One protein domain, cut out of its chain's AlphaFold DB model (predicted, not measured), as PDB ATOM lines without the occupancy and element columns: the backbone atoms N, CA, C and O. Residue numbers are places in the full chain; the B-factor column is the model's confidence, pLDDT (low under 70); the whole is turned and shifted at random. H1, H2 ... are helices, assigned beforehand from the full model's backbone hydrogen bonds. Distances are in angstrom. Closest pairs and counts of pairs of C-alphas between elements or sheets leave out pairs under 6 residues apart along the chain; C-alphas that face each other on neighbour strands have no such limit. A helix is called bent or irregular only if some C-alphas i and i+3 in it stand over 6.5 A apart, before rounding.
ATOM      1  N   LEU A   2     208.756 116.972 162.378       68.25
ATOM      2  CA  LEU A   2     207.353 116.791 161.972       68.25
ATOM      3  C   LEU A   2     206.395 117.873 162.513       68.25
ATOM      4  O   LEU A   2     205.522 118.339 161.785       68.25
ATOM      5  N   ALA A   3     206.609 118.338 163.748       73.88
ATOM      6  CA  ALA A   3     205.823 119.420 164.347       73.88
ATOM      7  C   ALA A   3     205.852 120.710 163.505       73.88
ATOM      8  O   ALA A   3     204.817 121.330 163.297       73.88
ATOM      9  N   LEU A   4     207.007 121.061 162.928       71.69
ATOM     10  CA  LEU A   4     207.156 122.252 162.086       71.69
ATOM     11  C   LEU A   4     206.345 122.152 160.786       71.69
ATOM     12  O   LEU A   4     205.735 123.131 160.356       71.69
ATOM     13  N   ALA A   5     206.273 120.960 160.189       75.56
ATOM     14  CA  ALA A   5     205.433 120.717 159.020       75.56
ATOM     15  C   ALA A   5     203.938 120.860 159.340       75.56
ATOM     16  O   ALA A   5     203.199 121.456 158.557       75.56
ATOM     17  N   ILE A   6     203.505 120.368 160.504       81.81
ATOM     18  CA  ILE A   6     202.121 120.512 160.978       81.81
ATOM     19  C   ILE A   6     201.799 121.990 161.233       81.81
ATOM     20  O   ILE A   6     200.765 122.480 160.782       81.81
ATOM     21  N   THR A   7     202.709 122.728 161.876       79.25
ATOM     22  CA  THR A   7     202.587 124.176 162.103       79.25
ATOM     23  C   THR A   7     202.485 124.949 160.785       79.25
ATOM     24  O   THR A   7     201.626 125.821 160.644       79.25
ATOM     25  N   GLN A   8     203.293 124.602 159.777       82.12
ATOM     26  CA  GLN A   8     203.226 125.203 158.440       82.12
ATOM     27  C   GLN A   8     201.881 124.928 157.755       82.12
ATOM     28  O   GLN A   8     201.255 125.863 157.243       82.12
ATOM     29  N   ALA A   9     201.413 123.677 157.787       83.88
ATOM     30  CA  ALA A   9     200.128 123.286 157.221       83.88
ATOM     31  C   ALA A   9     198.972 124.034 157.898       83.88
ATOM     32  O   ALA A   9     198.158 124.669 157.225       83.88
ATOM     33  N   GLY A  10     198.951 124.033 159.233       85.00
ATOM     34  CA  GLY A  10     197.949 124.727 160.037       85.00
ATOM     35  C   GLY A  10     197.938 126.236 159.789       85.00
ATOM     36  O   GLY A  10     196.867 126.811 159.597       85.00
ATOM     37  N   SER A  11     199.112 126.875 159.712       82.94
ATOM     38  CA  SER A  11     199.243 128.298 159.365       82.94
ATOM     39  C   SER A  11     198.619 128.599 158.002       82.94
ATOM     40  O   SER A  11     197.796 129.509 157.875       82.94
ATOM     41  N   TYR A  12     198.956 127.796 156.987       84.69
ATOM     42  CA  TYR A  12     198.436 127.975 155.636       84.69
ATOM     43  C   TYR A  12     196.914 127.816 155.592       84.69
ATOM     44  O   TYR A  12     196.224 128.705 155.093       84.69
ATOM     45  N   ILE A  13     196.385 126.728 156.159       89.06
ATOM     46  CA  ILE A  13     194.946 126.434 156.181       89.06
ATOM     47  C   ILE A  13     194.183 127.518 156.945       89.06
ATOM     48  O   ILE A  13     193.138 127.974 156.485       89.06
ATOM     49  N   ARG A  14     194.708 127.993 158.081       87.38
ATOM     50  CA  ARG A  14     194.101 129.094 158.842       87.38
ATOM     51  C   ARG A  14     194.042 130.383 158.021       87.38
ATOM     52  O   ARG A  14     193.036 131.090 158.084       87.38
ATOM     53  N   LYS A  15     195.100 130.684 157.263       86.12
ATOM     54  CA  LYS A  15     195.217 131.900 156.448       86.12
ATOM     55  C   LYS A  15     194.305 131.880 155.225       86.12
ATOM     56  O   LYS A  15     193.683 132.889 154.922       86.12
ATOM     57  N   THR A  16     194.219 130.750 154.526       88.12
ATOM     58  CA  THR A  16     193.412 130.626 153.302       88.12
ATOM     59  C   THR A  16     191.976 130.193 153.568       88.12
ATOM     60  O   THR A  16     191.127 130.388 152.708       88.12
ATOM     61  N   ARG A  17     191.698 129.603 154.741       88.44
ATOM     62  CA  ARG A  17     190.434 128.925 155.082       88.44
ATOM     63  C   ARG A  17     190.078 127.782 154.121       88.44
ATOM     64  O   ARG A  17     188.917 127.401 154.028       88.44
ATOM     65  N   ARG A  18     191.074 127.219 153.426       90.31
ATOM     66  CA  ARG A  18     190.909 126.152 152.426       90.31
ATOM     67  C   ARG A  18     191.598 124.865 152.865       90.31
ATOM     68  O   ARG A  18     192.721 124.578 152.452       90.31
ATOM     69  N   LEU A  19     190.938 124.103 153.736       90.50
ATOM     70  CA  LEU A  19     191.376 122.743 154.077       90.50
ATOM     71  C   LEU A  19     191.150 121.784 152.897       90.50
ATOM     72  O   LEU A  19     191.995 120.941 152.613       90.50
ATOM     73  N   ASP A  20     190.035 121.976 152.195       89.44
ATOM     74  CA  ASP A  20     189.561 121.182 151.062       89.44
ATOM     75  C   ASP A  20     190.570 121.108 149.907       89.44
ATOM     76  O   ASP A  20     190.755 120.045 149.329       89.44
ATOM     77  N   THR A  21     191.282 122.203 149.610       89.69
ATOM     78  CA  THR A  21     192.269 122.250 148.511       89.69
ATOM     79  C   THR A  21     193.719 122.208 148.982       89.69
ATOM     80  O   THR A  21     194.640 122.355 148.168       89.69
ATOM     81  N   TYR A  22     193.968 122.057 150.288       87.50
ATOM     82  CA  TYR A  22     195.325 122.155 150.827       87.50
ATOM     83  C   TYR A  22     196.245 121.080 150.249       87.50
ATOM     84  O   TYR A  22     197.358 121.399 149.833       87.50
ATOM     85  N   LEU A  23     195.785 119.827 150.179       85.38
ATOM     86  CA  LEU A  23     196.607 118.716 149.693       85.38
ATOM     87  C   LEU A  23     197.036 118.905 148.236       85.38
ATOM     88  O   LEU A  23     198.210 118.705 147.920       85.38
ATOM     89  N   ASP A  24     196.130 119.347 147.366       87.19
ATOM     90  CA  ASP A  24     196.446 119.592 145.955       87.19
ATOM     91  C   ASP A  24     197.396 120.778 145.790       87.19
ATOM     92  O   ASP A  24     198.355 120.725 145.013       87.19
ATOM     93  N   THR A  25     197.197 121.823 146.596       86.12
ATOM     94  CA  THR A  25     198.095 122.982 146.647       86.12
ATOM     95  C   THR A  25     199.486 122.574 147.131       86.12
ATOM     96  O   THR A  25     200.489 122.978 146.539       86.12
ATOM     97  N   LEU A  26     199.570 121.755 148.184       84.12
ATOM     98  CA  LEU A  26     200.828 121.239 148.706       84.12
ATOM     99  C   LEU A  26     201.545 120.421 147.637       84.12
ATOM    100  O   LEU A  26     202.704 120.694 147.357       84.12
ATOM    101  N   ARG A  27     200.859 119.483 146.979       82.19
ATOM    102  CA  ARG A  27     201.443 118.662 145.906       82.19
ATOM    103  C   ARG A  27     201.977 119.513 144.751       82.19
ATOM    104  O   ARG A  27     203.098 119.282 144.306       82.19
ATOM    105  N   SER A  28     201.218 120.522 144.327       84.50
ATOM    106  CA  SER A  28     201.544 121.359 143.161       84.50
ATOM    107  C   SER A  28     202.591 122.438 143.454       84.50
ATOM    108  O   SER A  28     203.340 122.852 142.570       84.50
ATOM    109  N   HIS A  29     202.666 122.915 144.698       82.69
ATOM    110  CA  HIS A  29     203.493 124.063 145.081       82.69
ATOM    111  C   HIS A  29     204.415 123.787 146.278       82.69
ATOM    112  O   HIS A  29     204.872 124.736 146.926       82.69
ATOM    113  N   ARG A  30     204.732 122.514 146.564       80.62
ATOM    114  CA  ARG A  30     205.514 122.092 147.746       80.62
ATOM    115  C   ARG A  30     206.805 122.874 147.947       80.62
ATOM    116  O   ARG A  30     207.022 123.375 149.044       80.62
ATOM    117  N   LYS A  31     207.608 123.081 146.893       76.88
ATOM    118  CA  LYS A  31     208.882 123.819 146.987       76.88
ATOM    119  C   LYS A  31     208.675 125.231 147.530       76.88
ATOM    120  O   LYS A  31     209.440 125.688 148.370       76.88
ATOM    121  N   ARG A  32     207.621 125.918 147.079       78.50
ATOM    122  CA  ARG A  32     207.289 127.275 147.531       78.50
ATOM    123  C   ARG A  32     206.721 127.273 148.949       78.50
ATOM    124  O   ARG A  32     207.040 128.162 149.728       78.50
ATOM    125  N   LEU A  33     205.875 126.299 149.279       75.12
ATOM    126  CA  LEU A  33     205.186 126.236 150.570       75.12
ATOM    127  C   LEU A  33     206.104 125.811 151.716       75.12
ATOM    128  O   LEU A  33     206.068 126.435 152.771       75.12
ATOM    129  N   LEU A  34     206.943 124.796 151.500       77.81
ATOM    130  CA  LEU A  34     207.801 124.213 152.534       77.81
ATOM    131  C   LEU A  34     209.112 124.982 152.744       77.81
ATOM    132  O   LEU A  34     209.745 124.818 153.786       77.81
ATOM    133  N   ARG A  35     209.496 125.851 151.796       75.44
ATOM    134  CA  ARG A  35     210.579 126.836 151.973       75.44
ATOM    135  C   ARG A  35     210.118 128.113 152.673       75.44
ATOM    136  O   ARG A  35     210.959 128.846 153.188       75.44
ATOM    137  N   LYS A  36     208.811 128.391 152.707       69.06
ATOM    138  CA  LYS A  36     208.266 129.582 153.362       69.06
ATOM    139  C   LYS A  36     208.235 129.381 154.876       69.06
ATOM    140  O   LYS A  36     207.821 128.326 155.353       69.06
ATOM    141  N   GLN A  37     208.661 130.394 155.624       62.06
ATOM    142  CA  GLN A  37     208.517 130.400 157.078       62.06
ATOM    143  C   GLN A  37     207.024 130.405 157.456       62.06
ATOM    144  O   GLN A  37     206.236 131.108 156.806       62.06
ATOM    145  N   PRO A  38     206.610 129.606 158.455       60.72
ATOM    146  CA  PRO A  38     205.251 129.665 158.969       60.72
ATOM    147  C   PRO A  38     204.986 131.035 159.605       60.72
ATOM    148  O   PRO A  38     205.808 131.568 160.340       60.72
ATOM    149  N   ASP A  39     203.815 131.600 159.327       60.19
ATOM    150  CA  ASP A  39     203.373 132.907 159.832       60.19
ATOM    151  C   ASP A  39     202.737 132.713 161.226       60.19
ATOM    152  O   ASP A  39     201.532 132.886 161.407       60.19
ATOM    153  N   ILE A  40     203.511 132.163 162.176       53.94
ATOM    154  CA  ILE A  40     203.076 131.846 163.551       53.94
ATOM    155  C   ILE A  40     204.179 132.260 164.535       53.94
ATOM    156  O   ILE A  40     204.955 131.427 164.993       53.94
ATOM    157  N   GLY A  41     204.217 133.553 164.872       54.00
ATOM    158  CA  GLY A  41     205.023 134.097 165.974       54.00
ATOM    159  C   GLY A  41     206.545 133.908 165.853       54.00
ATOM    160  O   GLY A  41     207.057 133.322 164.907       54.00
ATOM    161  N   ASN A  42     207.285 134.421 166.839       51.38
ATOM    162  CA  ASN A  42     208.756 134.354 166.885       51.38
ATOM    163  C   ASN A  42     209.313 132.963 167.268       51.38
ATOM    164  O   ASN A  42     210.528 132.797 167.313       51.38
ATOM    165  N   GLU A  43     208.461 131.976 167.569       50.50
ATOM    166  CA  GLU A  43     208.886 130.665 168.088       50.50
ATOM    167  C   GLU A  43     209.453 129.726 167.010       50.50
ATOM    168  O   GLU A  43     210.246 128.842 167.328       50.50
ATOM    169  N   TYR A  44     209.110 129.925 165.732       52.72
ATOM    170  CA  TYR A  44     209.617 129.110 164.623       52.72
ATOM    171  C   TYR A  44     210.166 129.989 163.497       52.72
ATOM    172  O   TYR A  44     209.471 130.337 162.545       52.72
ATOM    173  N   THR A  45     211.452 130.328 163.594       53.47
ATOM    174  CA  THR A  45     212.155 131.209 162.643       53.47
ATOM    175  C   THR A  45     212.618 130.501 161.364       53.47
ATOM    176  O   THR A  45     213.021 131.156 160.403       53.47
ATOM    177  N   SER A  46     212.553 129.168 161.299       60.62
ATOM    178  CA  SER A  46     212.994 128.375 160.142       60.62
ATOM    179  C   SER A  46     211.828 127.655 159.467       60.62
ATOM    180  O   SER A  46     210.915 127.165 160.126       60.62
ATOM    181  N   SER A  47     211.849 127.578 158.134       73.94
ATOM    182  CA  SER A  47     210.902 126.751 157.379       73.94
ATOM    183  C   SER A  47     211.218 125.262 157.547       73.94
ATOM    184  O   SER A  47     212.337 124.891 157.906       73.94
ATOM    185  N   THR A  48     210.250 124.387 157.260       74.44
ATOM    186  CA  THR A  48     210.442 122.930 157.353       74.44
ATOM    187  C   THR A  48     211.642 122.463 156.529       74.44
ATOM    188  O   THR A  48     212.427 121.649 157.004       74.44
ATOM    189  N   TYR A  49     211.822 123.007 155.318       79.69
ATOM    190  CA  TYR A  49     212.977 122.669 154.480       79.69
ATOM    191  C   TYR A  49     214.288 123.234 155.024       79.69
ATOM    192  O   TYR A  49     215.293 122.555 154.904       79.69
ATOM    193  N   ALA A  50     214.292 124.413 155.652       77.94
ATOM    194  CA  ALA A  50     215.505 124.943 156.278       77.94
ATOM    195  C   ALA A  50     215.963 124.080 157.468       77.94
ATOM    196  O   ALA A  50     217.154 123.836 157.625       77.94
ATOM    197  N   ALA A  51     215.021 123.571 158.271       82.56
ATOM    198  CA  ALA A  51     215.340 122.649 159.360       82.56
ATOM    199  C   ALA A  51     215.891 121.311 158.837       82.56
ATOM    200  O   ALA A  51     216.887 120.816 159.358       82.56
ATOM    201  N   PHE A  52     215.276 120.753 157.785       87.94
ATOM    202  CA  PHE A  52     215.806 119.560 157.125       87.94
ATOM    203  C   PHE A  52     217.201 119.796 156.555       87.94
ATOM    204  O   PHE A  52     218.068 118.958 156.756       87.94
ATOM    205  N   ASP A  53     217.424 120.933 155.903       87.38
ATOM    206  CA  ASP A  53     218.700 121.265 155.276       87.38
ATOM    207  C   ASP A  53     219.844 121.359 156.282       87.38
ATOM    208  O   ASP A  53     220.876 120.714 156.104       87.38
ATOM    209  N   LEU A  54     219.612 122.060 157.395       85.94
ATOM    210  CA  LEU A  54     220.593 122.190 158.465       85.94
ATOM    211  C   LEU A  54     220.976 120.824 159.052       85.94
ATOM    212  O   LEU A  54     222.157 120.531 159.207       85.94
ATOM    213  N   SER A  55     219.994 119.965 159.344       90.62
ATOM    214  CA  SER A  55     220.266 118.627 159.879       90.62
ATOM    215  C   SER A  55     220.902 117.699 158.840       90.62
ATOM    216  O   SER A  55     221.828 116.963 159.174       90.62
ATOM    217  N   PHE A  56     220.454 117.738 157.584       93.25
ATOM    218  CA  PHE A  56     220.936 116.851 156.523       93.25
ATOM    219  C   PHE A  56     222.409 117.103 156.190       93.25
ATOM    220  O   PHE A  56     223.172 116.151 156.055       93.25
ATOM    221  N   GLN A  57     222.833 118.370 156.138       92.56
ATOM    222  CA  GLN A  57     224.221 118.741 155.846       92.56
ATOM    223  C   GLN A  57     225.213 118.325 156.943       92.56
ATOM    224  O   GLN A  57     226.399 118.180 156.662       92.56
TER     225      GLN A  57
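What this domain is: This is residues 2 to 57 of the 230 residues of an uncharacterized protein of Serendipita indica (strain DSM 11827) (UniProt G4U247). The chain first makes a helical V: H1 and H2 fold back on each other through a tight turn, diverging from it at a steep angle, and H3 begins beside the early part of H1 and the last residues of H2, then runs away from both as an arm. Between H2 and H3 a long loop, residues 36 to 47, swings past H1 on the side away from H2 before it comes back. The printed part has 56 residues with three named helices, H1, H2 and H3 in that order, and no named strand; its class is all helix. The whole is compact, with a radius of gyration of the C-alphas of 11.2 A, and the C-alphas span 34 by 24 by 16 A.

How they stand to each other: Start at H1, residues 2 to 16, and go through a tight link of 5 residues to H2, residues 22 to 35. These two only just touch, with 3 pairs of C-alphas within 8 A; look at the closest, those of Ile 13 and Tyr 22, 6.9 A apart. Their lines stand at a steep tilt of 65 degrees, and they run opposite ways. Go on to H3, residues 48 to 57, which touches H2 at residues 34 to 35 alone; the closest C-alphas are those of Arg 35 and Tyr 49, 5.4 A apart. H2 and H3 run the same way at a steep tilt of 51 degrees. H3 also only just touches H1, with 3 pairs of C-alphas within 8 A and with residues 4 to 8 of H1 alone; the closest C-alphas are those of Ala 5 and Thr 48, 5.7 A apart. H1 and H3 run opposite ways at a shallow tilt of 25 degrees. The helix packing is mostly crossed, but only just: 1 of the 3 touching pairs is at a shallow tilt. In H1 and H3 every O i to N i+4 pair is within hydrogen-bond range; in H2 it is 8 of 10.

Where its parts are: Find C-alpha 2 at (207.353, 116.791, 161.972); from there H1 runs 21.5 A to C-alpha 16 at (193.412, 130.626, 153.302). H2 covers 16.0 A from C-alpha 22 to C-alpha 35, and it is irregular: C-alphas 28 and 31 are 8.6 A apart. H3 runs 14.5 A from C-alpha 48 to C-alpha 57 at (224.221, 118.741, 155.846).

The domain as a whole: The two C-alphas farthest apart are those of Arg 17 and Gln 57, at 35.3 A. The printed part has no cut, and the link from H2 to H3, 12 residues, is long. In the B-factor column find a mean pLDDT of the printed part of 78.0; residue 2 and residues 36 to 46 are under 70, where the model's confidence is low.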